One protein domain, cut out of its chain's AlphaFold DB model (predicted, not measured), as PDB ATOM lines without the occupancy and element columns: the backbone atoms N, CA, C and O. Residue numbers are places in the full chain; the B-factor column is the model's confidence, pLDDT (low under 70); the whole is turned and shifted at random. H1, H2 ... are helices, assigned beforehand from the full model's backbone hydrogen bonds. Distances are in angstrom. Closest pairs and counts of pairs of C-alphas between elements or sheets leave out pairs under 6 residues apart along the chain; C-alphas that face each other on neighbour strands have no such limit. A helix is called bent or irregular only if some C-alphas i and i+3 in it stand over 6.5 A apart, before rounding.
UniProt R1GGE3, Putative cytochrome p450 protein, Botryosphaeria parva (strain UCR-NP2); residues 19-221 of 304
ATOM      1  N   VAL A  19     -23.460  -6.020  43.207       91.12
ATOM      2  CA  VAL A  19     -23.020  -4.617  43.120       91.12
ATOM      3  C   VAL A  19     -22.563  -4.092  44.481       91.12
ATOM      4  O   VAL A  19     -21.492  -3.497  44.567       91.12
ATOM      5  N   GLY A  20     -23.311  -4.374  45.552       90.12
ATOM      6  CA  GLY A  20     -22.918  -3.971  46.905       90.12
ATOM      7  C   GLY A  20     -21.623  -4.636  47.388       90.12
ATOM      8  O   GLY A  20     -20.827  -4.008  48.086       90.12
ATOM      9  N   LEU A  21     -21.376  -5.892  47.001       90.00
ATOM     10  CA  LEU A  21     -20.099  -6.560  47.255       90.00
ATOM     11  C   LEU A  21     -18.976  -5.907  46.448       90.00
ATOM     12  O   LEU A  21     -17.949  -5.577  47.026       90.00
ATOM     13  N   MET A  22     -19.172  -5.666  45.151       91.62
ATOM     14  CA  MET A  22     -18.153  -5.044  44.300       91.62
ATOM     15  C   MET A  22     -17.727  -3.669  44.821       91.62
ATOM     16  O   MET A  22     -16.530  -3.391  44.895       91.62
ATOM     17  N   GLU A  23     -18.692  -2.846  45.243       91.88
ATOM     18  CA  GLU A  23     -18.451  -1.540  45.865       91.88
ATOM     19  C   GLU A  23     -17.498  -1.656  47.063       91.88
ATOM     20  O   GLU A  23     -16.488  -0.957  47.120       91.88
ATOM     21  N   ARG A  24     -17.774  -2.579  47.993       91.06
ATOM     22  CA  ARG A  24     -17.006  -2.727  49.241       91.06
ATOM     23  C   ARG A  24     -15.671  -3.441  49.059       91.06
ATOM     24  O   ARG A  24     -14.670  -3.011  49.633       91.06
ATOM     25  N   ILE A  25     -15.654  -4.519  48.273       92.44
ATOM     26  CA  ILE A  25     -14.452  -5.311  47.988       92.44
ATOM     27  C   ILE A  25     -13.429  -4.423  47.281       92.44
ATOM     28  O   ILE A  25     -12.309  -4.303  47.764       92.44
ATOM     29  N   GLY A  26     -13.821  -3.760  46.188       91.62
ATOM     30  CA  GLY A  26     -12.923  -2.919  45.394       91.62
ATOM     31  C   GLY A  26     -12.699  -1.513  45.957       91.62
ATOM     32  O   GLY A  26     -11.726  -0.856  45.585       91.62
ATOM     33  N   SER A  27     -13.575  -1.033  46.851       93.31
ATOM     34  CA  SER A  27     -13.668   0.388  47.226       93.31
ATOM     35  C   SER A  27     -13.846   1.276  45.993       93.31
ATOM     36  O   SER A  27     -13.058   2.192  45.757       93.31
ATOM     37  N   LEU A  28     -14.842   0.939  45.165       94.38
ATOM     38  CA  LEU A  28     -15.021   1.517  43.831       94.38
ATOM     39  C   LEU A  28     -15.146   3.053  43.862       94.38
ATOM     40  O   LEU A  28     -15.804   3.595  44.753       94.38
ATOM     41  N   PRO A  29     -14.607   3.767  42.854       94.56
ATOM     42  CA  PRO A  29     -14.853   5.195  42.709       94.56
ATOM     43  C   PRO A  29     -16.345   5.452  42.476       94.56
ATOM     44  O   PRO A  29     -17.013   4.681  41.781       94.56
ATOM     45  N   GLN A  30     -16.859   6.575  42.985       94.31
ATOM     46  CA  GLN A  30     -18.289   6.909  42.927       94.31
ATOM     47  C   GLN A  30     -18.863   6.861  41.499       94.31
ATOM     48  O   GLN A  30     -19.999   6.440  41.292       94.31
ATOM     49  N   GLN A  31     -18.074   7.265  40.499       95.00
ATOM     50  CA  GLN A  31     -18.469   7.189  39.093       95.00
ATOM     51  C   GLN A  31     -18.702   5.739  38.637       95.00
ATOM     52  O   GLN A  31     -19.735   5.444  38.041       95.00
ATOM     53  N   THR A  32     -17.762   4.837  38.922       95.38
ATOM     54  CA  THR A  32     -17.840   3.414  38.556       95.38
ATOM     55  C   THR A  32     -18.975   2.711  39.289       95.38
ATOM     56  O   THR A  32     -19.728   1.949  38.686       95.38
ATOM     57  N   ASP A  33     -19.143   3.010  40.574       94.12
ATOM     58  CA  ASP A  33     -20.245   2.480  41.372       94.12
ATOM     59  C   ASP A  33     -21.617   2.931  40.831       94.12
ATOM     60  O   ASP A  33     -22.526   2.118  40.653       94.12
ATOM     61  N   LYS A  34     -21.747   4.206  40.438       94.50
ATOM     62  CA  LYS A  34     -22.961   4.710  39.782       94.50
ATOM     63  C   LYS A  34     -23.266   3.962  38.481       94.50
ATOM     64  O   LYS A  34     -24.428   3.639  38.235       94.50
ATOM     65  N   ILE A  35     -22.251   3.664  37.666       94.31
ATOM     66  CA  ILE A  35     -22.425   2.869  36.439       94.31
ATOM     67  C   ILE A  35     -22.978   1.479  36.783       94.31
ATOM     68  O   ILE A  35     -23.933   1.038  36.153       94.31
ATOM     69  N   ASN A  36     -22.459   0.826  37.827       92.62
ATOM     70  CA  ASN A  36     -22.929  -0.496  38.264       92.62
ATOM     71  C   ASN A  36     -24.367  -0.517  38.770       92.62
ATOM     72  O   ASN A  36     -25.051  -1.527  38.623       92.62
ATOM     73  N   LYS A  37     -24.823   0.585  39.361       92.00
ATOM     74  CA  LYS A  37     -26.191   0.736  39.868       92.00
ATOM     75  C   LYS A  37     -27.182   1.156  38.775       92.00
ATOM     76  O   LYS A  37     -28.387   0.996  38.954       92.00
ATOM     77  N   THR A  38     -26.697   1.673  37.646       90.69
ATOM     78  CA  THR A  38     -27.543   2.135  36.539       90.69
ATOM     79  C   THR A  38     -28.112   0.947  35.763       90.69
ATOM     80  O   THR A  38     -27.363   0.065  35.350       90.69
ATOM     81  N   ASN A  39     -29.434   0.939  35.550       88.19
ATOM     82  CA  ASN A  39     -30.150  -0.102  34.802       88.19
ATOM     83  C   ASN A  39     -29.802  -1.538  35.264       88.19
ATOM     84  O   ASN A  39     -29.605  -2.451  34.465       88.19
ATOM     85  N   LEU A  40     -29.691  -1.736  36.584       86.25
ATOM     86  CA  LEU A  40     -29.213  -2.981  37.200       86.25
ATOM     87  C   LEU A  40     -30.038  -4.222  36.814       86.25
ATOM     88  O   LEU A  40     -29.519  -5.343  36.793       86.25
ATOM     89  N   MET A  41     -31.322  -4.021  36.532       86.75
ATOM     90  CA  MET A  41     -32.289  -5.074  36.222       86.75
ATOM     91  C   MET A  41     -32.603  -5.193  34.722       86.75
ATOM     92  O   MET A  41     -33.490  -5.957  34.361       86.75
ATOM     93  N   ASP A  42     -31.845  -4.504  33.864       86.25
ATOM     94  CA  ASP A  42     -32.013  -4.483  32.403       86.25
ATOM     95  C   ASP A  42     -33.408  -4.009  31.928       86.25
ATOM     96  O   ASP A  42     -33.958  -4.515  30.949       86.25
ATOM     97  N   GLU A  43     -34.007  -3.041  32.628       84.62
ATOM     98  CA  GLU A  43     -35.338  -2.497  32.317       84.62
ATOM     99  C   GLU A  43     -35.319  -1.573  31.090       84.62
ATOM    100  O   GLU A  43     -36.239  -1.599  30.274       84.62
ATOM    101  N   GLU A  44     -34.247  -0.797  30.918       83.25
ATOM    102  CA  GLU A  44     -34.075   0.180  29.830       83.25
ATOM    103  C   GLU A  44     -33.097  -0.324  28.747       83.25
ATOM    104  O   GLU A  44     -32.371   0.445  28.114       83.25
ATOM    105  N   GLY A  45     -33.048  -1.644  28.544       83.50
ATOM    106  CA  GLY A  45     -32.052  -2.332  27.714       83.50
ATOM    107  C   GLY A  45     -31.024  -3.075  28.566       83.50
ATOM    108  O   GLY A  45     -31.210  -3.222  29.765       83.50
ATOM    109  N   GLN A  46     -29.931  -3.559  27.976       83.25
ATOM    110  CA  GLN A  46     -28.928  -4.324  28.727       83.25
ATOM    111  C   GLN A  46     -28.015  -3.400  29.550       83.25
ATOM    112  O   GLN A  46     -27.293  -2.574  28.994       83.25
ATOM    113  N   GLY A  47     -28.030  -3.553  30.873       88.12
ATOM    114  CA  GLY A  47     -27.086  -2.932  31.795       88.12
ATOM    115  C   GLY A  47     -25.760  -3.694  31.875       88.12
ATOM    116  O   GLY A  47     -25.624  -4.826  31.403       88.12
ATOM    117  N   ILE A  48     -24.761  -3.090  32.529       91.25
ATOM    118  CA  ILE A  48     -23.394  -3.637  32.588       91.25
ATOM    119  C   ILE A  48     -23.333  -5.035  33.223       91.25
ATOM    120  O   ILE A  48     -22.573  -5.885  32.763       91.25
ATOM    121  N   MET A  49     -24.148  -5.306  34.250       89.56
ATOM    122  CA  MET A  49     -24.159  -6.613  34.920       89.56
ATOM    123  C   MET A  49     -24.696  -7.716  34.005       89.56
ATOM    124  O   MET A  49     -24.139  -8.813  33.992       89.56
ATOM    125  N   GLY A  50     -25.736  -7.424  33.217       88.00
ATOM    126  CA  GLY A  50     -26.236  -8.332  32.186       88.00
ATOM    127  C   GLY A  50     -25.206  -8.538  31.076       88.00
ATOM    128  O   GLY A  50     -24.873  -9.672  30.751       88.00
ATOM    129  N   ALA A  51     -24.617  -7.454  30.570       90.12
ATOM    130  CA  ALA A  51     -23.631  -7.524  29.494       90.12
ATOM    131  C   ALA A  51     -22.375  -8.326  29.886       90.12
ATOM    132  O   ALA A  51     -21.892  -9.155  29.116       90.12
ATOM    133  N   ILE A  52     -21.851  -8.121  31.101       89.56
ATOM    134  CA  ILE A  52     -20.700  -8.884  31.607       89.56
ATOM    135  C   ILE A  52     -21.071 -10.350  31.819       89.56
ATOM    136  O   ILE A  52     -20.259 -11.226  31.519       89.56
ATOM    137  N   HIS A  53     -22.282 -10.626  32.315       86.50
ATOM    138  CA  HIS A  53     -22.763 -11.996  32.441       86.50
ATOM    139  C   HIS A  53     -22.754 -12.703  31.084       86.50
ATOM    140  O   HIS A  53     -22.197 -13.790  31.001       86.50
ATOM    141  N   ASP A  54     -23.257 -12.070  30.023       87.62
ATOM    142  CA  ASP A  54     -23.294 -12.652  28.676       87.62
ATOM    143  C   ASP A  54     -21.895 -12.892  28.089       87.62
ATOM    144  O   ASP A  54     -21.642 -13.940  27.489       87.62
ATOM    145  N   VAL A  55     -20.947 -11.971  28.302       86.50
ATOM    146  CA  VAL A  55     -19.543 -12.179  27.894       86.50
ATOM    147  C   VAL A  55     -18.963 -13.405  28.598       86.50
ATOM    148  O   VAL A  55     -18.390 -14.282  27.959       86.50
ATOM    149  N   MET A  56     -19.169 -13.522  29.908       83.31
ATOM    150  CA  MET A  56     -18.689 -14.671  30.676       83.31
ATOM    151  C   MET A  56     -19.378 -15.974  30.246       83.31
ATOM    152  O   MET A  56     -18.719 -16.994  30.053       83.31
ATOM    153  N   TYR A  57     -20.696 -15.942  30.041       82.94
ATOM    154  CA  TYR A  57     -21.487 -17.109  29.653       82.94
ATOM    155  C   TYR A  57     -21.247 -17.557  28.212       82.94
ATOM    156  O   TYR A  57     -21.450 -18.722  27.901       82.94
ATOM    157  N   SER A  58     -20.814 -16.668  27.322       80.88
ATOM    158  CA  SER A  58     -20.454 -17.048  25.952       80.88
ATOM    159  C   SER A  58     -19.066 -17.687  25.857       80.88
ATOM    160  O   SER A  58     -18.807 -18.423  24.908       80.88
ATOM    161  N   MET A  59     -18.188 -17.454  26.839       72.69
ATOM    162  CA  MET A  59     -16.780 -17.871  26.778       72.69
ATOM    163  C   MET A  59     -16.400 -19.005  27.739       72.69
ATOM    164  O   MET A  59     -15.389 -19.665  27.513       72.69
ATOM    165  N   LEU A  60     -17.184 -19.247  28.797       73.00
ATOM    166  CA  LEU A  60     -16.868 -20.225  29.850       73.00
ATOM    167  C   LEU A  60     -17.531 -21.613  29.770       73.00
ATOM    168  O   LEU A  60     -16.962 -22.532  30.357       73.00
ATOM    169  N   PRO A  61     -18.695 -21.838  29.130       66.81
ATOM    170  CA  PRO A  61     -19.313 -23.168  29.142       66.81
ATOM    171  C   PRO A  61     -18.558 -24.202  28.302       66.81
ATOM    172  O   PRO A  61     -18.422 -25.351  28.716       66.81
ATOM    173  N   SER A  62     -18.092 -23.807  27.116       66.81
ATOM    174  CA  SER A  62     -17.385 -24.678  26.172       66.81
ATOM    175  C   SER A  62     -16.902 -23.869  24.971       66.81
ATOM    176  O   SER A  62     -17.635 -23.005  24.492       66.81
ATOM    177  N   GLY A  63     -15.723 -24.188  24.437       75.06
ATOM    178  CA  GLY A  63     -15.250 -23.642  23.164       75.06
ATOM    179  C   GLY A  63     -13.769 -23.254  23.162       75.06
ATOM    180  O   GLY A  63     -13.095 -23.353  24.192       75.06
ATOM    181  N   PRO A  64     -13.261 -22.765  22.016       79.75
ATOM    182  CA  PRO A  64     -11.833 -22.524  21.810       79.75
ATOM    183  C   PRO A  64     -11.208 -21.542  22.807       79.75
ATOM    184  O   PRO A  64     -10.039 -21.677  23.157       79.75
ATOM    185  N   SER A  65     -11.965 -20.546  23.281       79.12
ATOM    186  CA  SER A  65     -11.464 -19.559  24.246       79.12
ATOM    187  C   SER A  65     -11.213 -20.179  25.626       79.12
ATOM    188  O   SER A  65     -10.174 -19.910  26.227       79.12
ATOM    189  N   LEU A  66     -12.105 -21.060  26.099       83.25
ATOM    190  CA  LEU A  66     -11.913 -21.799  27.351       83.25
ATOM    191  C   LEU A  66     -10.755 -22.793  27.240       83.25
ATOM    192  O   LEU A  66      -9.969 -22.921  28.176       83.25
ATOM    193  N   GLU A  67     -10.634 -23.489  26.110       85.50
ATOM    194  CA  GLU A  67      -9.541 -24.438  25.866       85.50
ATOM    195  C   GLU A  67      -8.184 -23.737  25.878       85.50
ATOM    196  O   GLU A  67      -7.282 -24.176  26.587       85.50
ATOM    197  N   LYS A  68      -8.061 -22.598  25.183       88.12
ATOM    198  CA  LYS A  68      -6.849 -21.766  25.214       88.12
ATOM    199  C   LYS A  68      -6.521 -21.281  26.622       88.12
ATOM    200  O   LYS A  68      -5.363 -21.333  27.020       88.12
ATOM    201  N   LEU A  69      -7.521 -20.820  27.378       89.44
ATOM    202  CA  LEU A  69      -7.312 -20.373  28.755       89.44
ATOM    203  C   LEU A  69      -6.877 -21.532  29.662       89.44
ATOM    204  O   LEU A  69      -5.948 -21.382  30.448       89.44
ATOM    205  N   THR A  70      -7.511 -22.696  29.519       89.19
ATOM    206  CA  THR A  70      -7.161 -23.912  30.266       89.19
ATOM    207  C   THR A  70      -5.733 -24.345  29.950       89.19
ATOM    208  O   THR A  70      -4.969 -24.621  30.872       89.19
ATOM    209  N   GLN A  71      -5.356 -24.353  28.669       91.31
ATOM    210  CA  GLN A  71      -4.000 -24.678  28.241       91.31
ATOM    211  C   GLN A  71      -2.984 -23.696  28.832       91.31
ATOM    212  O   GLN A  71      -2.017 -24.135  29.439       91.31
ATOM    213  N   ALA A  72      -3.247 -22.386  28.766       93.31
ATOM    214  CA  ALA A  72      -2.361 -21.376  29.343       93.31
ATOM    215  C   ALA A  72      -2.164 -21.559  30.859       93.31
ATOM    216  O   ALA A  72      -1.047 -21.439  31.358       93.31
ATOM    217  N   VAL A  73      -3.226 -21.894  31.604       93.69
ATOM    218  CA  VAL A  73      -3.104 -22.210  33.037       93.69
ATOM    219  C   VAL A  73      -2.224 -23.444  33.250       93.69
ATOM    220  O   VAL A  73      -1.343 -23.407  34.106       93.69
ATOM    221  N   LEU A  74      -2.434 -24.521  32.487       93.19
ATOM    222  CA  LEU A  74      -1.649 -25.756  32.606       93.19
ATOM    223  C   LEU A  74      -0.171 -25.546  32.261       93.19
ATOM    224  O   LEU A  74       0.691 -26.024  32.997       93.19
ATOM    225  N   ASP A  75       0.117 -24.788  31.203       92.94
ATOM    226  CA  ASP A  75       1.480 -24.444  30.800       92.94
ATOM    227  C   ASP A  75       2.191 -23.684  31.927       92.94
ATOM    228  O   ASP A  75       3.306 -24.034  32.315       92.94
ATOM    229  N   HIS A  76       1.519 -22.707  32.543       94.19
ATOM    230  CA  HIS A  76       2.085 -21.981  33.679       94.19
ATOM    231  C   HIS A  76       2.216 -22.836  34.941       94.19
ATOM    232  O   HIS A  76       3.155 -22.639  35.712       94.19
ATOM    233  N   VAL A  77       1.327 -23.805  35.174       93.31
ATOM    234  CA  VAL A  77       1.505 -24.772  36.268       93.31
ATOM    235  C   VAL A  77       2.767 -25.597  36.030       93.31
ATOM    236  O   VAL A  77       3.574 -25.725  36.947       93.31
ATOM    237  N   ALA A  78       2.979 -26.097  34.812       91.44
ATOM    238  CA  ALA A  78       4.177 -26.855  34.465       91.44
ATOM    239  C   ALA A  78       5.458 -26.020  34.639       91.44
ATOM    240  O   ALA A  78       6.407 -26.484  35.269       91.44
ATOM    241  N   GLU A  79       5.468 -24.771  34.168       91.25
ATOM    242  CA  GLU A  79       6.594 -23.845  34.357       91.25
ATOM    243  C   GLU A  79       6.878 -23.558  35.841       91.25
ATOM    244  O   GLU A  79       8.030 -23.579  36.265       91.25
ATOM    245  N   ASN A  80       5.844 -23.307  36.654       90.12
ATOM    246  CA  ASN A  80       6.019 -23.059  38.089       90.12
ATOM    247  C   ASN A  80       6.529 -24.311  38.824       90.12
ATOM    248  O   ASN A  80       7.345 -24.192  39.735       90.12
ATOM    249  N   LEU A  81       6.098 -25.510  38.417       87.94
ATOM    250  CA  LEU A  81       6.603 -26.772  38.967       87.94
ATOM    251  C   LEU A  81       8.079 -27.010  38.618       87.94
ATOM    252  O   LEU A  81       8.812 -27.540  39.447       87.94
ATOM    253  N   GLN A  82       8.535 -26.584  37.436       86.81
ATOM    254  CA  GLN A  82       9.949 -26.664  37.042       86.81
ATOM    255  C   GLN A  82      10.862 -25.744  37.866       86.81
ATOM    256  O   GLN A  82      12.063 -25.981  37.930       86.81
ATOM    257  N   GLN A  83      10.312 -24.703  38.499       84.81
ATOM    258  CA  GLN A  83      11.068 -23.806  39.379       84.81
ATOM    259  C   GLN A  83      11.250 -24.363  40.796       84.81
ATOM    260  O   GLN A  83      11.955 -23.754  41.604       84.81
ATOM    261  N   LEU A  84      10.606 -25.487  41.127       84.75
ATOM    262  CA  LEU A  84      10.798 -26.124  42.421       84.75
ATOM    263  C   LEU A  84      12.211 -26.721  42.520       84.75
ATOM    264  O   LEU A  84      12.750 -27.192  41.517       84.75
ATOM    265  N   PRO A  85      12.823 -26.724  43.719       84.06
ATOM    266  CA  PRO A  85      14.129 -27.339  43.920       84.06
ATOM    267  C   PRO A  85      14.135 -28.799  43.447       84.06
ATOM    268  O   PRO A  85      13.207 -29.552  43.739       84.06
ATOM    269  N   HIS A  86      15.196 -29.205  42.743       79.56
ATOM    270  CA  HIS A  86      15.389 -30.606  42.345       79.56
ATOM    271  C   HIS A  86      15.703 -31.521  43.539       79.56
ATOM    272  O   HIS A  86      15.458 -32.726  43.479       79.56
ATOM    273  N   ASP A  87      16.220 -30.941  44.624       85.88
ATOM    274  CA  ASP A  87      16.471 -31.623  45.887       85.88
ATOM    275  C   ASP A  87      15.239 -31.604  46.804       85.88
ATOM    276  O   ASP A  87      14.214 -30.980  46.527       85.88
ATOM    277  N   LYS A  88      15.338 -32.287  47.948       86.25
ATOM    278  CA  LYS A  88      14.282 -32.269  48.964       86.25
ATOM    279  C   LYS A  88      14.093 -30.850  49.508       86.25
ATOM    280  O   LYS A  88      15.028 -30.265  50.046       86.25
ATOM    281  N   ALA A  89      12.863 -30.356  49.435       87.12
ATOM    282  CA  ALA A  89      12.442 -29.102  50.043       87.12
ATOM    283  C   ALA A  89      11.262 -29.346  50.990       87.12
ATOM    284  O   ALA A  89      10.372 -30.145  50.694       87.12
ATOM    285  N   GLU A  90      11.257 -28.648  52.122       91.06
ATOM    286  CA  GLU A  90      10.119 -28.602  53.036       91.06
ATOM    287  C   GLU A  90       9.303 -27.346  52.734       91.06
ATOM    288  O   GLU A  90       9.833 -26.234  52.745       91.06
ATOM    289  N   VAL A  91       8.022 -27.525  52.417       91.31
ATOM    290  CA  VAL A  91       7.109 -26.435  52.061       91.31
ATOM    291  C   VAL A  91       5.735 -26.683  52.669       91.31
ATOM    292  O   VAL A  91       5.268 -27.822  52.733       91.31
ATOM    293  N   GLY A  92       5.057 -25.612  53.081       94.88
ATOM    294  CA  GLY A  92       3.644 -25.683  53.435       94.88
ATOM    295  C   GLY A  92       2.819 -26.033  52.197       94.88
ATOM    296  O   GLY A  92       2.880 -25.324  51.194       94.88
ATOM    297  N   LEU A  93       2.032 -27.114  52.246       95.50
ATOM    298  CA  LEU A  93       1.237 -27.555  51.091       95.50
ATOM    299  C   LEU A  93       0.256 -26.470  50.621       95.50
ATOM    300  O   LEU A  93       0.068 -26.288  49.418       95.50
ATOM    301  N   TYR A  94      -0.349 -25.735  51.559       95.88
ATOM    302  CA  TYR A  94      -1.256 -24.646  51.209       95.88
ATOM    303  C   TYR A  94      -0.505 -23.491  50.545       95.88
ATOM    304  O   TYR A  94      -0.918 -23.055  49.476       95.88
ATOM    305  N   ASP A  95       0.635 -23.068  51.096       94.81
ATOM    306  CA  ASP A  95       1.471 -22.009  50.513       94.81
ATOM    307  C   ASP A  95       1.980 -22.380  49.115       94.81
ATOM    308  O   ASP A  95       1.981 -21.550  48.203       94.81
ATOM    309  N   LEU A  96       2.332 -23.651  48.905       94.44
ATOM    310  CA  LEU A  96       2.686 -24.170  47.589       94.44
ATOM    311  C   LEU A  96       1.515 -24.028  46.603       94.44
ATOM    312  O   LEU A  96       1.704 -23.527  45.493       94.44
ATOM    313  N   CYS A  97       0.298 -24.409  47.013       96.12
ATOM    314  CA  CYS A  97      -0.903 -24.233  46.194       96.12
ATOM    315  C   CYS A  97      -1.163 -22.751  45.901       96.12
ATOM    316  O   CYS A  97      -1.399 -22.400  44.745       96.12
ATOM    317  N   LYS A  98      -1.068 -21.880  46.916       95.50
ATOM    318  CA  LYS A  98      -1.230 -20.420  46.809       95.50
ATOM    319  C   LYS A  98      -0.319 -19.832  45.730       95.50
ATOM    320  O   LYS A  98      -0.777 -19.034  44.912       95.50
ATOM    321  N   VAL A  99       0.950 -20.242  45.706       93.69
ATOM    322  CA  VAL A  99       1.937 -19.768  44.728       93.69
ATOM    323  C   VAL A  99       1.666 -20.331  43.336       93.69
ATOM    324  O   VAL A  99       1.569 -19.550  42.389       93.69
ATOM    325  N   ILE A 100       1.528 -21.654  43.198       94.62
ATOM    326  CA  ILE A 100       1.370 -22.302  41.888       94.62
ATOM    327  C   ILE A 100       0.058 -21.868  41.233       94.62
ATOM    328  O   ILE A 100       0.066 -21.378  40.108       94.62
ATOM    329  N   MET A 101      -1.067 -22.005  41.936       95.19
ATOM    330  CA  MET A 101      -2.381 -21.670  41.385       95.19
ATOM    331  C   MET A 101      -2.504 -20.168  41.146       95.19
ATOM    332  O   MET A 101      -2.886 -19.750  40.057       95.19
ATOM    333  N   GLY A 102      -2.097 -19.350  42.122       95.19
ATOM    334  CA  GLY A 102      -2.151 -17.896  42.011       95.19
ATOM    335  C   GLY A 102      -1.355 -17.369  40.816       95.19
ATOM    336  O   GLY A 102      -1.911 -16.673  39.967       95.19
ATOM    337  N   ARG A 103      -0.070 -17.731  40.692       94.81
ATOM    338  CA  ARG A 103       0.772 -17.253  39.580       94.81
ATOM    339  C   ARG A 103       0.282 -17.748  38.230       94.81
ATOM    340  O   ARG A 103       0.236 -16.958  37.287       94.81
ATOM    341  N   SER A 104      -0.094 -19.024  38.131       95.88
ATOM    342  CA  SER A 104      -0.558 -19.606  36.872       95.88
ATOM    343  C   SER A 104      -1.856 -18.973  36.395       95.88
ATOM    344  O   SER A 104      -1.960 -18.594  35.229       95.88
ATOM    345  N   THR A 105      -2.826 -18.790  37.291       96.00
ATOM    346  CA  THR A 105      -4.110 -18.172  36.951       96.00
ATOM    347  C   THR A 105      -3.949 -16.697  36.592       96.00
ATOM    348  O   THR A 105      -4.488 -16.267  35.572       96.00
ATOM    349  N   ILE A 106      -3.173 -15.923  37.358       97.06
ATOM    350  CA  ILE A 106      -2.927 -14.507  37.045       97.06
ATOM    351  C   ILE A 106      -2.194 -14.354  35.710       97.06
ATOM    352  O   ILE A 106      -2.631 -13.568  34.872       97.06
ATOM    353  N   SER A 107      -1.151 -15.150  35.459       96.31
ATOM    354  CA  SER A 107      -0.408 -15.102  34.190       96.31
ATOM    355  C   SER A 107      -1.294 -15.470  32.997       96.31
ATOM    356  O   SER A 107      -1.262 -14.788  31.975       96.31
ATOM    357  N   ALA A 108      -2.136 -16.501  33.133       96.44
ATOM    358  CA  ALA A 108      -3.035 -16.929  32.064       96.44
ATOM    359  C   ALA A 108      -4.123 -15.886  31.756       96.44
ATOM    360  O   ALA A 108      -4.512 -15.706  30.603       96.44
ATOM    361  N   LEU A 109      -4.631 -15.195  32.783       96.12
ATOM    362  CA  LEU A 109      -5.699 -14.208  32.630       96.12
ATOM    363  C   LEU A 109      -5.183 -12.846  32.163       96.12
ATOM    364  O   LEU A 109      -5.788 -12.252  31.274       96.12
ATOM    365  N   TYR A 110      -4.089 -12.358  32.745       97.56
ATOM    366  CA  TYR A 110      -3.611 -10.984  32.566       97.56
ATOM    367  C   TYR A 110      -2.342 -10.879  31.706       97.56
ATOM    368  O   TYR A 110      -1.985  -9.778  31.283       97.56
ATOM    369  N   GLY A 111      -1.700 -12.003  31.387       96.31
ATOM    370  CA  GLY A 111      -0.470 -12.066  30.605       96.31
ATOM    371  C   GLY A 111       0.803 -11.896  31.443       96.31
ATOM    372  O   GLY A 111       0.765 -11.498  32.606       96.31
ATOM    373  N   LYS A 112       1.952 -12.176  30.811       94.69
ATOM    374  CA  LYS A 112       3.302 -12.115  31.404       94.69
ATOM    375  C   LYS A 112       4.076 -10.838  31.065       94.69
ATOM    376  O   LYS A 112       3.830 -10.151  30.062       94.69
ATOM    377  N   GLY A 113       5.097 -10.556  31.867       94.50
ATOM    378  CA  GLY A 113       5.892  -9.336  31.798       94.50
ATOM    379  C   GLY A 113       5.018  -8.116  32.072       94.50
ATOM    380  O   GLY A 113       4.993  -7.183  31.262       94.50
ATOM    381  N   THR A 114       4.217  -8.184  33.133       97.00
ATOM    382  CA  THR A 114       3.270  -7.140  33.535       97.00
ATOM    383  C   THR A 114       3.519  -6.720  34.984       97.00
ATOM    384  O   THR A 114       4.179  -7.445  35.731       97.00
ATOM    385  N   PRO A 115       2.978  -5.573  35.435       97.81
ATOM    386  CA  PRO A 115       3.054  -5.185  36.842       97.81
ATOM    387  C   PRO A 115       2.488  -6.229  37.818       97.81
ATOM    388  O   PRO A 115       2.837  -6.196  38.995       97.81
ATOM    389  N   LEU A 116       1.644  -7.160  37.355       97.50
ATOM    390  CA  LEU A 116       1.065  -8.212  38.195       97.50
ATOM    391  C   LEU A 116       2.039  -9.368  38.473       97.50
ATOM    392  O   LEU A 116       1.808 -10.138  39.399       97.50
ATOM    393  N   ASP A 117       3.163  -9.444  37.752       95.81
ATOM    394  CA  ASP A 117       4.258 -10.382  38.048       95.81
ATOM    395  C   ASP A 117       5.112  -9.930  39.244       95.81
ATOM    396  O   ASP A 117       6.090 -10.587  39.611       95.81
ATOM    397  N   HIS A 118       4.778  -8.784  39.852       97.38
ATOM    398  CA  HIS A 118       5.480  -8.283  41.022       97.38
ATOM    399  C   HIS A 118       5.493  -9.353  42.133       97.38
ATOM    400  O   HIS A 118       4.433  -9.892  42.463       97.38
ATOM    401  N   PRO A 119       6.646  -9.643  42.774       95.56
ATOM    402  CA  PRO A 119       6.753 -10.726  43.756       95.56
ATOM    403  C   PRO A 119       5.779 -10.621  44.935       95.56
ATOM    404  O   PRO A 119       5.434 -11.641  45.528       95.56
ATOM    405  N   SER A 120       5.327  -9.405  45.265       97.06
ATOM    406  CA  SER A 120       4.347  -9.179  46.333       97.06
ATOM    407  C   SER A 120       2.904  -9.473  45.930       97.06
ATOM    408  O   SER A 120       2.086  -9.616  46.824       97.06
ATOM    409  N   PHE A 121       2.560  -9.579  44.640       97.94
ATOM    410  CA  PHE A 121       1.157  -9.607  44.213       97.94
ATOM    411  C   PHE A 121       0.385 -10.805  44.784       97.94
ATOM    412  O   PHE A 121      -0.716 -10.638  45.294       97.94
ATOM    413  N   ILE A 122       0.973 -12.007  44.745       97.12
ATOM    414  CA  ILE A 122       0.345 -13.212  45.305       97.12
ATOM    415  C   ILE A 122       0.278 -13.167  46.841       97.12
ATOM    416  O   ILE A 122      -0.803 -13.412  47.370       97.12
ATOM    417  N   PRO A 123       1.357 -12.823  47.577       97.56
ATOM    418  CA  PRO A 123       1.258 -12.566  49.015       97.56
ATOM    419  C   PRO A 123       0.199 -11.517  49.384       97.56
ATOM    420  O   PRO A 123      -0.636 -11.776  50.241       97.56
ATOM    421  N   ASP A 124       0.177 -10.373  48.693       98.38
ATOM    422  CA  ASP A 124      -0.794  -9.297  48.918       98.38
ATOM    423  C   ASP A 124      -2.228  -9.774  48.646       98.38
ATOM    424  O   ASP A 124      -3.153  -9.419  49.373       98.38
ATOM    425  N   TYR A 125      -2.423 -10.614  47.629       98.06
ATOM    426  CA  TYR A 125      -3.718 -11.224  47.360       98.06
ATOM    427  C   TYR A 125      -4.195 -12.113  48.506       98.06
ATOM    428  O   TYR A 125      -5.349 -11.992  48.905       98.06
ATOM    429  N   TRP A 126      -3.334 -12.965  49.064       97.75
ATOM    430  CA  TRP A 126      -3.733 -13.835  50.172       97.75
ATOM    431  C   TRP A 126      -3.932 -13.071  51.477       97.75
ATOM    432  O   TRP A 126      -4.902 -13.339  52.176       97.75
ATOM    433  N   ASP A 127      -3.104 -12.061  51.750       97.88
ATOM    434  CA  ASP A 127      -3.330 -11.117  52.847       97.88
ATOM    435  C   ASP A 127      -4.713 -10.458  52.734       97.88
ATOM    436  O   ASP A 127      -5.436 -10.330  53.719       97.88
ATOM    437  N   PHE A 128      -5.095 -10.050  51.522       97.62
ATOM    438  CA  PHE A 128      -6.398  -9.467  51.230       97.62
ATOM    439  C   PHE A 128      -7.556 -10.474  51.347       97.62
ATOM    440  O   PHE A 128      -8.565 -10.148  51.974       97.62
ATOM    441  N   ASP A 129      -7.425 -11.671  50.765       96.12
ATOM    442  CA  ASP A 129      -8.450 -12.726  50.745       96.12
ATOM    443  C   ASP A 129      -8.738 -13.252  52.161       96.12
ATOM    444  O   ASP A 129      -9.897 -13.273  52.586       96.12
ATOM    445  N   ASP A 130      -7.689 -13.542  52.941       94.94
ATOM    446  CA  ASP A 130      -7.795 -14.041  54.318       94.94
ATOM    447  C   ASP A 130      -8.514 -13.019  55.233       94.94
ATOM    448  O   ASP A 130      -9.257 -13.384  56.149       94.94
ATOM    449  N   GLY A 131      -8.354 -11.716  54.962       95.19
ATOM    450  CA  GLY A 131      -9.003 -10.624  55.695       95.19
ATOM    451  C   GLY A 131     -10.284 -10.064  55.061       95.19
ATOM    452  O   GLY A 131     -10.842  -9.086  55.577       95.19
ATOM    453  N   LEU A 132     -10.776 -10.654  53.967       94.12
ATOM    454  CA  LEU A 132     -11.848 -10.088  53.141       94.12
ATOM    455  C   LEU A 132     -13.153  -9.871  53.917       94.12
ATOM    456  O   LEU A 132     -13.788  -8.820  53.805       94.12
ATOM    457  N   LEU A 133     -13.551 -10.835  54.754       92.75
ATOM    458  CA  LEU A 133     -14.742 -10.694  55.601       92.75
ATOM    459  C   LEU A 133     -14.597  -9.537  56.598       92.75
ATOM    460  O   LEU A 133     -15.553  -8.798  56.826       92.75
ATOM    461  N   GLY A 134     -13.396  -9.338  57.144       93.25
ATOM    462  CA  GLY A 134     -13.091  -8.212  58.022       93.25
ATOM    463  C   GLY A 134     -13.230  -6.864  57.310       93.25
ATOM    464  O   GLY A 134     -13.788  -5.920  57.877       93.25
ATOM    465  N   ILE A 135     -12.800  -6.786  56.045       93.31
ATOM    466  CA  ILE A 135     -13.008  -5.604  55.196       93.31
ATOM    467  C   ILE A 135     -14.502  -5.344  54.971       93.31
ATOM    468  O   ILE A 135     -14.945  -4.203  55.064       93.31
ATOM    469  N   LEU A 136     -15.286  -6.388  54.689       91.31
ATOM    470  CA  LEU A 136     -16.701  -6.252  54.329       91.31
ATOM    471  C   LEU A 136     -17.619  -5.884  55.498       91.31
ATOM    472  O   LEU A 136     -18.663  -5.259  55.280       91.31
ATOM    473  N   LEU A 137     -17.262  -6.324  56.707       90.44
ATOM    474  CA  LEU A 137     -18.072  -6.168  57.915       90.44
ATOM    475  C   LEU A 137     -17.662  -4.961  58.762       90.44
ATOM    476  O   LEU A 137     -18.483  -4.455  59.526       90.44
ATOM    477  N   SER A 138     -16.415  -4.494  58.648       90.81
ATOM    478  CA  SER A 138     -15.948  -3.344  59.421       90.81
ATOM    479  C   SER A 138     -16.386  -2.018  58.791       90.81
ATOM    480  O   SER A 138     -16.205  -1.830  57.588       90.81
ATOM    481  N   PRO A 139     -16.884  -1.051  59.583       87.56
ATOM    482  CA  PRO A 139     -17.127   0.308  59.100       87.56
ATOM    483  C   PRO A 139     -15.829   1.088  58.822       87.56
ATOM    484  O   PRO A 139     -15.847   2.031  58.036       87.56
ATOM    485  N   PHE A 140     -14.703   0.705  59.442       92.12
ATOM    486  CA  PHE A 140     -13.406   1.384  59.306       92.12
ATOM    487  C   PHE A 140     -12.270   0.366  59.097       92.12
ATOM    488  O   PHE A 140     -11.389   0.218  59.955       92.12
ATOM    489  N   PRO A 141     -12.268  -0.365  57.966       92.25
ATOM    490  CA  PRO A 141     -11.340  -1.471  57.745       92.25
ATOM    491  C   PRO A 141      -9.880  -1.021  57.660       92.25
ATOM    492  O   PRO A 141      -9.002  -1.791  58.024       92.25
ATOM    493  N   SER A 142      -9.604   0.232  57.286       93.62
ATOM    494  CA  SER A 142      -8.246   0.796  57.298       93.62
ATOM    495  C   SER A 142      -7.596   0.810  58.684       93.62
ATOM    496  O   SER A 142      -6.370   0.811  58.779       93.62
ATOM    497  N   ILE A 143      -8.400   0.793  59.753       93.94
ATOM    498  CA  ILE A 143      -7.935   0.788  61.143       93.94
ATOM    499  C   ILE A 143      -8.058  -0.616  61.733       93.94
ATOM    500  O   ILE A 143      -7.089  -1.145  62.271       93.94
ATOM    501  N   THR A 144      -9.237  -1.238  61.631       94.50
ATOM    502  CA  THR A 144      -9.510  -2.522  62.304       94.50
ATOM    503  C   THR A 144      -8.914  -3.725  61.576       94.50
ATOM    504  O   THR A 144      -8.691  -4.760  62.189       94.50
ATOM    505  N   HIS A 145      -8.693  -3.603  60.267       95.81
ATOM    506  CA  HIS A 145      -8.180  -4.644  59.378       95.81
ATOM    507  C   HIS A 145      -7.124  -4.023  58.447       95.81
ATOM    508  O   HIS A 145      -7.185  -4.135  57.223       95.81
ATOM    509  N   SER A 146      -6.169  -3.302  59.040       96.25
ATOM    510  CA  SER A 146      -5.197  -2.475  58.315       96.25
ATOM    511  C   SER A 146      -4.300  -3.277  57.367       96.25
ATOM    512  O   SER A 146      -3.939  -2.774  56.304       96.25
ATOM    513  N   GLN A 147      -3.974  -4.524  57.709       97.31
ATOM    514  CA  GLN A 147      -3.163  -5.414  56.878       97.31
ATOM    515  C   GLN A 147      -3.873  -5.824  55.572       97.31
ATOM    516  O   GLN A 147      -3.352  -5.451  54.515       97.31
ATOM    517  N   PRO A 148      -5.063  -6.463  55.582       97.38
ATOM    518  CA  PRO A 148      -5.772  -6.794  54.342       97.38
ATOM    519  C   PRO A 148      -6.200  -5.533  53.577       97.38
ATOM    520  O   PRO A 148      -6.177  -5.515  52.346       97.38
ATOM    521  N   TYR A 149      -6.523  -4.437  54.279       97.44
ATOM    522  CA  TYR A 149      -6.803  -3.145  53.647       97.44
ATOM    523  C   TYR A 149      -5.589  -2.627  52.865       97.44
ATOM    524  O   TYR A 149      -5.708  -2.237  51.705       97.44
ATOM    525  N   SER A 150      -4.403  -2.641  53.474       98.06
ATOM    526  CA  SER A 150      -3.179  -2.174  52.815       98.06
ATOM    527  C   SER A 150      -2.794  -3.076  51.646       98.06
ATOM    528  O   SER A 150      -2.333  -2.574  50.621       98.06
ATOM    529  N   ALA A 151      -2.999  -4.388  51.776       98.31
ATOM    530  CA  ALA A 151      -2.766  -5.346  50.704       98.31
ATOM    531  C   ALA A 151      -3.670  -5.065  49.490       98.31
ATOM    532  O   ALA A 151      -3.172  -4.936  48.371       98.31
ATOM    533  N   ARG A 152      -4.965  -4.800  49.723       97.75
ATOM    534  CA  ARG A 152      -5.910  -4.356  48.686       97.75
ATOM    535  C   ARG A 152      -5.425  -3.120  47.927       97.75
ATOM    536  O   ARG A 152      -5.496  -3.078  46.698       97.75
ATOM    537  N   GLU A 153      -4.947  -2.096  48.635       98.12
ATOM    538  CA  GLU A 153      -4.478  -0.865  47.985       98.12
ATOM    539  C   GLU A 153      -3.167  -1.097  47.209       98.12
ATOM    540  O   GLU A 153      -3.014  -0.583  46.101       98.12
ATOM    541  N   ARG A 154      -2.245  -1.934  47.713       98.56
ATOM    542  CA  ARG A 154      -1.039  -2.340  46.962       98.56
ATOM    543  C   ARG A 154      -1.393  -3.073  45.668       98.56
ATOM    544  O   ARG A 154      -0.869  -2.715  44.613       98.56
ATOM    545  N   MET A 155      -2.316  -4.033  45.727       98.44
ATOM    546  CA  MET A 155      -2.810  -4.733  44.539       98.44
ATOM    547  C   MET A 155      -3.481  -3.779  43.551       98.44
ATOM    548  O   MET A 155      -3.210  -3.842  42.354       98.44
ATOM    549  N   THR A 156      -4.320  -2.865  44.051       98.44
ATOM    550  CA  THR A 156      -4.993  -1.847  43.229       98.44
ATOM    551  C   THR A 156      -3.973  -0.987  42.491       98.44
ATOM    552  O   THR A 156      -4.130  -0.750  41.300       98.44
ATOM    553  N   ASN A 157      -2.890  -0.577  43.154       98.56
ATOM    554  CA  ASN A 157      -1.820   0.196  42.526       98.56
ATOM    555  C   ASN A 157      -1.102  -0.584  41.411       98.56
ATOM    556  O   ASN A 157      -0.728   0.002  40.396       98.56
ATOM    557  N   LEU A 158      -0.903  -1.896  41.572       98.69
ATOM    558  CA  LEU A 158      -0.320  -2.743  40.525       98.69
ATOM    559  C   LEU A 158      -1.283  -2.921  39.340       98.69
ATOM    560  O   LEU A 158      -0.859  -2.804  38.191       98.69
ATOM    561  N   LEU A 159      -2.576  -3.116  39.606       98.56
ATOM    562  CA  LEU A 159      -3.620  -3.176  38.578       98.56
ATOM    563  C   LEU A 159      -3.807  -1.835  37.856       98.56
ATOM    564  O   LEU A 159      -4.019  -1.806  36.648       98.56
ATOM    565  N   LEU A 160      -3.671  -0.711  38.554       98.44
ATOM    566  CA  LEU A 160      -3.729   0.606  37.929       98.44
ATOM    567  C   LEU A 160      -2.567   0.789  36.948       98.44
ATOM    568  O   LEU A 160      -2.801   1.105  35.785       98.44
ATOM    569  N   LYS A 161      -1.334   0.466  37.369       98.62
ATOM    570  CA  LYS A 161      -0.157   0.457  36.482       98.62
ATOM    571  C   LYS A 161      -0.336  -0.484  35.291       98.62
ATOM    572  O   LYS A 161       0.121  -0.176  34.194       98.62
ATOM    573  N   TYR A 162      -0.990  -1.627  35.498       98.62
ATOM    574  CA  TYR A 162      -1.314  -2.571  34.432       98.62
ATOM    575  C   TYR A 162      -2.186  -1.918  33.347       98.62
ATOM    576  O   TYR A 162      -1.831  -1.970  32.168       98.62
ATOM    577  N   PHE A 163      -3.272  -1.243  33.734       98.44
ATOM    578  CA  PHE A 163      -4.165  -0.573  32.783       98.44
ATOM    579  C   PHE A 163      -3.565   0.701  32.176       98.44
ATOM    580  O   PHE A 163      -3.717   0.935  30.980       98.44
ATOM    581  N   GLU A 164      -2.868   1.521  32.963       97.88
ATOM    582  CA  GLU A 164      -2.221   2.750  32.476       97.88
ATOM    583  C   GLU A 164      -1.071   2.460  31.505       97.88
ATOM    584  O   GLU A 164      -0.870   3.206  30.549       97.88
ATOM    585  N   GLY A 165      -0.350   1.356  31.711       97.62
ATOM    586  CA  GLY A 165       0.715   0.898  30.819       97.62
ATOM    587  C   GLY A 165       0.229   0.159  29.567       97.62
ATOM    588  O   GLY A 165       1.061  -0.304  28.790       97.62
ATOM    589  N   GLY A 166      -1.086  -0.005  29.369       97.31
ATOM    590  CA  GLY A 166      -1.646  -0.750  28.231       97.31
ATOM    591  C   GLY A 166      -1.310  -2.249  28.241       97.31
ATOM    592  O   GLY A 166      -1.305  -2.907  27.192       97.31
ATOM    593  N   HIS A 167      -0.987  -2.808  29.414       98.00
ATOM    594  CA  HIS A 167      -0.635  -4.222  29.563       98.00
ATOM    595  C   HIS A 167      -1.838  -5.152  29.385       98.00
ATOM    596  O   HIS A 167      -1.657  -6.344  29.154       98.00
ATOM    597  N   ASP A 168      -3.052  -4.612  29.420       96.50
ATOM    598  CA  ASP A 168      -4.298  -5.322  29.153       96.50
ATOM    599  C   ASP A 168      -4.404  -5.865  27.722       96.50
ATOM    600  O   ASP A 168      -5.104  -6.846  27.487       96.50
ATOM    601  N   SER A 169      -3.609  -5.342  26.786       96.75
ATOM    602  CA  SER A 169      -3.392  -5.965  25.471       96.75
ATOM    603  C   SER A 169      -2.821  -7.393  25.551       96.75
ATOM    604  O   SER A 169      -3.055  -8.199  24.648       96.75
ATOM    605  N   LYS A 170      -2.111  -7.730  26.638       96.38
ATOM    606  CA  LYS A 170      -1.539  -9.061  26.899       96.38
ATOM    607  C   LYS A 170      -2.498 -10.009  27.624       96.38
ATOM    608  O   LYS A 170      -2.168 -11.183  27.775       96.38
ATOM    609  N   ALA A 171      -3.648  -9.518  28.086       96.69
ATOM    610  CA  ALA A 171      -4.638 -10.330  28.783       96.69
ATOM    611  C   ALA A 171      -5.211 -11.419  27.868       96.69
ATOM    612  O   ALA A 171      -5.124 -11.316  26.643       96.69
ATOM    613  N   SER A 172      -5.855 -12.436  28.437       93.94
ATOM    614  CA  SER A 172      -6.604 -13.419  27.650       93.94
ATOM    615  C   SER A 172      -7.735 -12.751  26.857       93.94
ATOM    616  O   SER A 172      -8.198 -11.661  27.195       93.94
ATOM    617  N   GLU A 173      -8.205 -13.407  25.795       91.38
ATOM    618  CA  GLU A 173      -9.302 -12.894  24.961       91.38
ATOM    619  C   GLU A 173     -10.540 -12.534  25.793       91.38
ATOM    620  O   GLU A 173     -11.077 -11.438  25.653       91.38
ATOM    621  N   MET A 174     -10.902 -13.406  26.737       90.38
ATOM    622  CA  MET A 174     -12.006 -13.177  27.666       90.38
ATOM    623  C   MET A 174     -11.816 -11.899  28.480       90.38
ATOM    624  O   MET A 174     -12.739 -11.097  28.617       90.38
ATOM    625  N   MET A 175     -10.613 -11.684  29.009       94.81
ATOM    626  CA  MET A 175     -10.317 -10.515  29.830       94.81
ATOM    627  C   MET A 175     -10.327  -9.233  29.001       94.81
ATOM    628  O   MET A 175     -10.947  -8.260  29.419       94.81
ATOM    629  N   ARG A 176      -9.759  -9.249  27.789       95.06
ATOM    630  CA  ARG A 176      -9.828  -8.099  26.873       95.06
ATOM    631  C   ARG A 176     -11.270  -7.722  26.546       95.06
ATOM    632  O   ARG A 176     -11.638  -6.564  26.699       95.06
ATOM    633  N   SER A 177     -12.117  -8.700  26.213       93.25
ATOM    634  CA  SER A 177     -13.541  -8.447  25.961       93.25
ATOM    635  C   SER A 177     -14.267  -7.868  27.179       93.25
ATOM    636  O   SER A 177     -15.092  -6.968  27.022       93.25
ATOM    637  N   ARG A 178     -13.940  -8.322  28.400       94.44
ATOM    638  CA  ARG A 178     -14.464  -7.716  29.637       94.44
ATOM    639  C   ARG A 178     -14.010  -6.265  29.788       94.44
ATOM    640  O   ARG A 178     -14.837  -5.399  30.067       94.44
ATOM    641  N   PHE A 179     -12.723  -5.984  29.595       96.94
ATOM    642  CA  PHE A 179     -12.166  -4.637  29.742       96.94
ATOM    643  C   PHE A 179     -12.752  -3.660  28.725       96.94
ATOM    644  O   PHE A 179     -13.163  -2.562  29.102       96.94
ATOM    645  N   ASP A 180     -12.867  -4.072  27.465       95.75
ATOM    646  CA  ASP A 180     -13.478  -3.269  26.407       95.75
ATOM    647  C   ASP A 180     -14.943  -2.960  26.721       95.75
ATOM    648  O   ASP A 180     -15.401  -1.826  26.554       95.75
ATOM    649  N   LEU A 181     -15.675  -3.943  27.252       94.94
ATOM    650  CA  LEU A 181     -17.059  -3.759  27.663       94.94
ATOM    651  C   LEU A 181     -17.189  -2.771  28.830       94.94
ATOM    652  O   LEU A 181     -18.040  -1.880  28.775       94.94
ATOM    653  N   TYR A 182     -16.343  -2.875  29.855       96.19
ATOM    654  CA  TYR A 182     -16.311  -1.915  30.960       96.19
ATOM    655  C   TYR A 182     -15.985  -0.495  30.480       96.19
ATOM    656  O   TYR A 182     -16.672   0.457  30.858       96.19
ATOM    657  N   ARG A 183     -14.988  -0.335  29.596       96.25
ATOM    658  CA  ARG A 183     -14.637   0.971  29.009       96.25
ATOM    659  C   ARG A 183     -15.782   1.559  28.199       96.25
ATOM    660  O   ARG A 183     -16.079   2.741  28.347       96.25
ATOM    661  N   LYS A 184     -16.479   0.739  27.407       95.06
ATOM    662  CA  LYS A 184     -17.671   1.156  26.651       95.06
ATOM    663  C   LYS A 184     -18.787   1.685  27.560       95.06
ATOM    664  O   LYS A 184     -19.527   2.572  27.151       95.06
ATOM    665  N   HIS A 185     -18.881   1.178  28.789       93.75
ATOM    666  CA  HIS A 185     -19.828   1.652  29.805       93.75
ATOM    667  C   HIS A 185     -19.298   2.822  30.649       93.75
ATOM    668  O   HIS A 185     -19.981   3.270  31.567       93.75
ATOM    669  N   GLY A 186     -18.110   3.349  30.340       95.00
ATOM    670  CA  GLY A 186     -17.568   4.555  30.962       95.00
ATOM    671  C   GLY A 186     -16.715   4.316  32.207       95.00
ATOM    672  O   GLY A 186     -16.518   5.249  32.989       95.00
ATOM    673  N   TYR A 187     -16.209   3.098  32.424       96.94
ATOM    674  CA  TYR A 187     -15.234   2.860  33.488       96.94
ATOM    675  C   TYR A 187     -13.921   3.600  33.212       96.94
ATOM    676  O   TYR A 187     -13.355   3.504  32.123       96.94
ATOM    677  N   CYS A 188     -13.400   4.278  34.234       96.19
ATOM    678  CA  CYS A 188     -12.020   4.753  34.252       96.19
ATOM    679  C   CYS A 188     -11.046   3.617  34.627       96.19
ATOM    680  O   CYS A 188     -11.462   2.576  35.140       96.19
ATOM    681  N   ASN A 189      -9.742   3.829  34.417       97.50
ATOM    682  CA  ASN A 189      -8.709   2.840  34.758       97.50
ATOM    683  C   ASN A 189      -8.696   2.480  36.252       97.50
ATOM    684  O   ASN A 189      -8.518   1.314  36.588       97.50
ATOM    685  N   GLU A 190      -8.948   3.440  37.148       97.56
ATOM    686  CA  GLU A 190      -9.083   3.146  38.582       97.56
ATOM    687  C   GLU A 190     -10.299   2.250  38.859       97.56
ATOM    688  O   GLU A 190     -10.206   1.270  39.598       97.56
ATOM    689  N   GLY A 191     -11.435   2.545  38.223       97.31
ATOM    690  CA  GLY A 191     -12.644   1.731  38.314       97.31
ATOM    691  C   GLY A 191     -12.429   0.301  37.826       97.31
ATOM    692  O   GLY A 191     -12.876  -0.640  38.481       97.31
ATOM    693  N   LEU A 192     -11.702   0.132  36.717       97.25
ATOM    694  CA  LEU A 192     -11.259  -1.170  36.212       97.25
ATOM    695  C   LEU A 192     -10.359  -1.887  37.222       97.25
ATOM    696  O   LEU A 192     -10.679  -3.002  37.622       97.25
ATOM    697  N   ALA A 193      -9.290  -1.238  37.690       98.06
ATOM    698  CA  ALA A 193      -8.349  -1.810  38.652       98.06
ATOM    699  C   ALA A 193      -9.049  -2.324  39.916       98.06
ATOM    700  O   ALA A 193      -8.845  -3.463  40.330       98.06
ATOM    701  N   ARG A 194      -9.939  -1.514  40.492       97.50
ATOM    702  CA  ARG A 194     -10.689  -1.875  41.699       97.50
ATOM    703  C   ARG A 194     -11.754  -2.944  41.442       97.50
ATOM    704  O   ARG A 194     -11.989  -3.792  42.300       97.50
ATOM    705  N   THR A 195     -12.370  -2.947  40.260       96.25
ATOM    706  CA  THR A 195     -13.315  -4.000  39.851       96.25
ATOM    707  C   THR A 195     -12.617  -5.349  39.695       96.25
ATOM    708  O   THR A 195     -13.160  -6.374  40.111       96.25
ATOM    709  N   GLU A 196     -11.396  -5.361  39.161       96.62
ATOM    710  CA  GLU A 196     -10.652  -6.598  38.931       96.62
ATOM    711  C   GLU A 196     -10.254  -7.330  40.210       96.62
ATOM    712  O   GLU A 196     -10.178  -8.555  40.188       96.62
ATOM    713  N   LEU A 197     -10.127  -6.642  41.347       95.81
ATOM    714  CA  LEU A 197      -9.966  -7.312  42.642       95.81
ATOM    715  C   LEU A 197     -11.095  -8.315  42.917       95.81
ATOM    716  O   LEU A 197     -10.843  -9.429  43.369       95.81
ATOM    717  N   CYS A 198     -12.339  -7.947  42.596       92.69
ATOM    718  CA  CYS A 198     -13.498  -8.819  42.792       92.69
ATOM    719  C   CYS A 198     -13.440 -10.039  41.869       92.69
ATOM    720  O   CYS A 198     -13.818 -11.143  42.258       92.69
ATOM    721  N   PHE A 199     -12.971  -9.833  40.637       94.38
ATOM    722  CA  PHE A 199     -12.829 -10.905  39.665       94.38
ATOM    723  C   PHE A 199     -11.738 -11.897  40.075       94.38
ATOM    724  O   PHE A 199     -11.960 -13.105  40.021       94.38
ATOM    725  N   ILE A 200     -10.592 -11.395  40.542       95.94
ATOM    726  CA  ILE A 200      -9.457 -12.215  40.977       95.94
ATOM    727  C   ILE A 200      -9.848 -13.129  42.139       95.94
ATOM    728  O   ILE A 200      -9.527 -14.315  42.091       95.94
ATOM    729  N   VAL A 201     -10.607 -12.629  43.123       93.19
ATOM    730  CA  VAL A 201     -11.162 -13.463  44.210       93.19
ATOM    731  C   VAL A 201     -11.954 -14.643  43.637       93.19
ATOM    732  O   VAL A 201     -11.718 -15.797  43.990       93.19
ATOM    733  N   GLY A 202     -12.849 -14.385  42.679       90.19
ATOM    734  CA  GLY A 202     -13.623 -15.443  42.025       90.19
ATOM    735  C   GLY A 202     -12.777 -16.425  41.202       90.19
ATOM    736  O   GLY A 202     -13.121 -17.603  41.118       90.19
ATOM    737  N   ALA A 203     -11.682 -15.956  40.605       91.88
ATOM    738  CA  ALA A 203     -10.828 -16.752  39.727       91.88
ATOM    739  C   ALA A 203      -9.806 -17.626  40.480       91.88
ATOM    740  O   ALA A 203      -9.444 -18.697  39.987       91.88
ATOM    741  N   VAL A 204      -9.334 -17.182  41.650       94.19
ATOM    742  CA  VAL A 204      -8.168 -17.775  42.329       94.19
ATOM    743  C   VAL A 204      -8.523 -18.478  43.644       94.19
ATOM    744  O   VAL A 204      -8.003 -19.575  43.879       94.19
ATOM    745  N   SER A 205      -9.409 -17.929  44.492       93.75
ATOM    746  CA  SER A 205      -9.584 -18.437  45.870       93.75
ATOM    747  C   SER A 205     -10.060 -19.893  45.857       93.75
ATOM    748  O   SER A 205      -9.416 -20.787  46.411       93.75
ATOM    749  N   ASN A 206     -11.160 -20.161  45.146       91.50
ATOM    750  CA  ASN A 206     -11.815 -21.473  45.147       91.50
ATOM    751  C   ASN A 206     -10.948 -22.574  44.527       91.50
ATOM    752  O   ASN A 206     -10.891 -23.684  45.056       91.50
ATOM    753  N   SER A 207     -10.273 -22.283  43.412       92.38
ATOM    754  CA  SER A 207      -9.421 -23.254  42.718       92.38
ATOM    755  C   SER A 207      -8.191 -23.607  43.555       92.38
ATOM    756  O   SER A 207      -7.847 -24.784  43.664       92.38
ATOM    757  N   THR A 208      -7.588 -22.624  44.230       95.56
ATOM    758  CA  THR A 208      -6.448 -22.844  45.129       95.56
ATOM    759  C   THR A 208      -6.837 -23.661  46.359       95.56
ATOM    760  O   THR A 208      -6.169 -24.642  46.682       95.56
ATOM    761  N   ILE A 209      -7.925 -23.286  47.039       94.75
ATOM    762  CA  ILE A 209      -8.400 -24.000  48.233       94.75
ATOM    763  C   ILE A 209      -8.777 -25.442  47.871       94.75
ATOM    764  O   ILE A 209      -8.418 -26.375  48.587       94.75
ATOM    765  N   THR A 210      -9.434 -25.641  46.723       95.31
ATOM    766  CA  THR A 210      -9.759 -26.982  46.221       95.31
ATOM    767  C   THR A 210      -8.494 -27.791  45.942       95.31
ATOM    768  O   THR A 210      -8.428 -28.950  46.340       95.31
ATOM    769  N   ALA A 211      -7.477 -27.199  45.306       96.00
ATOM    770  CA  ALA A 211      -6.209 -27.878  45.037       96.00
ATOM    771  C   ALA A 211      -5.508 -28.322  46.332       96.00
ATOM    772  O   ALA A 211      -5.034 -29.454  46.411       96.00
ATOM    773  N   PHE A 212      -5.508 -27.468  47.361       97.25
ATOM    774  CA  PHE A 212      -4.963 -27.807  48.674       97.25
ATOM    775  C   PHE A 212      -5.670 -29.015  49.292       97.25
ATOM    776  O   PHE A 212      -5.005 -29.985  49.654       97.25
ATOM    777  N   TRP A 213      -7.001 -28.986  49.386       97.56
ATOM    778  CA  TRP A 213      -7.749 -30.095  49.978       97.56
ATOM    779  C   TRP A 213      -7.635 -31.374  49.159       97.56
ATOM    780  O   TRP A 213      -7.468 -32.451  49.726       97.56
ATOM    781  N   PHE A 214      -7.656 -31.257  47.834       97.44
ATOM    782  CA  PHE A 214      -7.507 -32.390  46.931       97.44
ATOM    783  C   PHE A 214      -6.163 -33.089  47.146       97.44
ATOM    784  O   PHE A 214      -6.117 -34.296  47.376       97.44
ATOM    785  N   LEU A 215      -5.069 -32.322  47.166       96.81
ATOM    786  CA  LEU A 215      -3.741 -32.857  47.448       96.81
ATOM    787  C   LEU A 215      -3.624 -33.370  48.883       96.81
ATOM    788  O   LEU A 215      -3.023 -34.417  49.092       96.81
ATOM    789  N   SER A 216      -4.207 -32.686  49.868       97.12
ATOM    790  CA  SER A 216      -4.178 -33.122  51.265       97.12
ATOM    791  C   SER A 216      -4.860 -34.479  51.446       97.12
ATOM    792  O   SER A 216      -4.273 -35.368  52.064       97.12
ATOM    793  N   HIS A 217      -6.042 -34.685  50.858       96.00
ATOM    794  CA  HIS A 217      -6.742 -35.969  50.909       96.00
ATOM    795  C   HIS A 217      -5.964 -37.083  50.204       96.00
ATOM    796  O   HIS A 217      -5.842 -38.168  50.763       96.00
ATOM    797  N   ILE A 218      -5.383 -36.806  49.031       97.44
ATOM    798  CA  ILE A 218      -4.553 -37.779  48.307       97.44
ATOM    799  C   ILE A 218      -3.316 -38.154  49.125       97.44
ATOM    800  O   ILE A 218      -3.053 -39.328  49.351       97.44
ATOM    801  N   LEU A 219      -2.551 -37.161  49.583       96.44
ATOM    802  CA  LEU A 219      -1.264 -37.372  50.252       96.44
ATOM    803  C   LEU A 219      -1.399 -37.962  51.662       96.44
ATOM    804  O   LEU A 219      -0.407 -38.438  52.211       96.44
ATOM    805  N   SER A 220      -2.603 -37.948  52.238       96.12
ATOM    806  CA  SER A 220      -2.882 -38.558  53.542       96.12
ATOM    807  C   SER A 220      -2.999 -40.086  53.486       96.12
ATOM    808  O   SER A 220      -2.940 -40.725  54.535       96.12
ATOM    809  N   ASP A 221      -3.140 -40.680  52.295       96.19
ATOM    810  CA  ASP A 221      -3.274 -42.126  52.113       96.19
ATOM    811  C   ASP A 221      -2.321 -42.640  51.020       96.19
ATOM    812  O   ASP A 221      -2.486 -42.394  49.823       96.19
TER     813      ASP A 221
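AT A GLANCE: This is residues 19 to 221 of the 304 residues of the protein "Putative cytochrome p450 protein" of Botryosphaeria parva (strain UCR-NP2) (UniProt R1GGE3). A long bent helix, H12, runs through a compact body of mostly crossed helices: its first arm, H12a, lies in the middle, where H9 crosses it and H1 packs on it, and its second arm, H12b, runs on toward one end, where H5 of the helical hairpin H4 and H5 packs on it. Toward the other end lie the small hairpin H1 and H2 and the side-by-side helices H3 and H11; H6 packs between H5 and H9, short H7 and H8 sit by the first residues of H9, and link residues 85 to 92 stick out. The printed part has 203 residues with twelve named helices, H1 to H12 in order along the chain, and no named strand; the class is all helix. The radius of gyration of the C-alphas is 17.7 A, and the C-alphas span 60 by 45 by 35 A.

HOW THE PARTS SIT: H1, residues 19 to 26, and H2, residues 30 to 37, form a hairpin and touch at Glu 23 and Asp 33, whose C-alphas are 6.3 A apart; the tilt of 34 degrees is shallow, only just short of steep. H3, residues 48 to 59, only just touches H2, through residues 48 to 49 alone, with 3 pairs of C-alphas within 8 A; the closest are those of Asn 36 and Ile 48, at 6.5 A. H4, residues 64 to 82, and H5, residues 93 to 110, form the other hairpin, a steep tilt of 44 degrees, opposite ways, with the C-alphas of His 76 and Ser 104 closest at 4.8 A. H6, residues 121 to 130, touches H5 at a steep tilt of 64 degrees, the C-alphas of Gly 102 and Ile 122 being closest at 6.2 A. H7, residues 132 to 137, touches H1, with the C-alphas of Arg 24 and Leu 136 closest at 6.2 A. H8, residues 141 to 144, and H7 touch only at the corner, and only just, with 3 pairs of C-alphas within 8 A; the closest are those of Ile 135 and Pro 141, at 5.1 A. H9, residues 146 to 164, touches H6 at a steep tilt of 42 degrees, opposite ways, with the C-alphas of Phe 128 and Pro 148 closest at 4.1 A. H10, residues 167 to 170, touches H11, residues 173 to 184, with the C-alphas of Asp 168 and Arg 176 closest at 6.6 A. H11 also touches H3 at a shallow tilt of 18 degrees, opposite ways, with the C-alphas of Ile 52 and Arg 178 closest at 6.6 A. H12, residues 189 to 219, was assigned as one helix by its hydrogen bonds but is bent: C-alphas 203 and 206 are 7.3 A apart, and its arms H12a, residues 189 to 203, and H12b, residues 206 to 219, stand at 27 degrees. H12a touches H9 at a steep tilt of 63 degrees, with the C-alphas of Leu 159 and Ala 193 closest at 4.9 A. H12a is about perpendicular to H1, at 81 degrees, and touches it with residues 194 to 198 alone; the C-alphas of Gly 26 and Arg 194 are closest at 4.4 A. H12b touches H5, with the C-alphas of Tyr 94 and Phe 212 closest at 5.5 A. H4 and H9, for instance, are apart. Every O i to N i+4 pair is within hydrogen-bond range in H1 to H7, H9, H11 and H12b; in H12a 8 of 11 are, and H8 and H10 are too short for such a pair.

IN THESE COORDINATES: H1 begins at C-alpha 19, (-23.020, -4.617, 43.120). From first to last C-alpha H4 measures 26.9 A, H9 26.5 A, H5 25.3 A, H12a 20.3 A and H12b 19.8 A. H9 begins at C-alpha 146, (-5.197, -2.475, 58.315), and H12b ends at C-alpha 219, (-1.264, -37.372, 50.252).

THE WHOLE: The two C-alphas farthest apart, those of Glu 44 and Asp 87, are 61.8 A apart. The printed part has no cut and no long link. The mean pLDDT of the printed part is 92.9, and residues 61 to 62 are under 70.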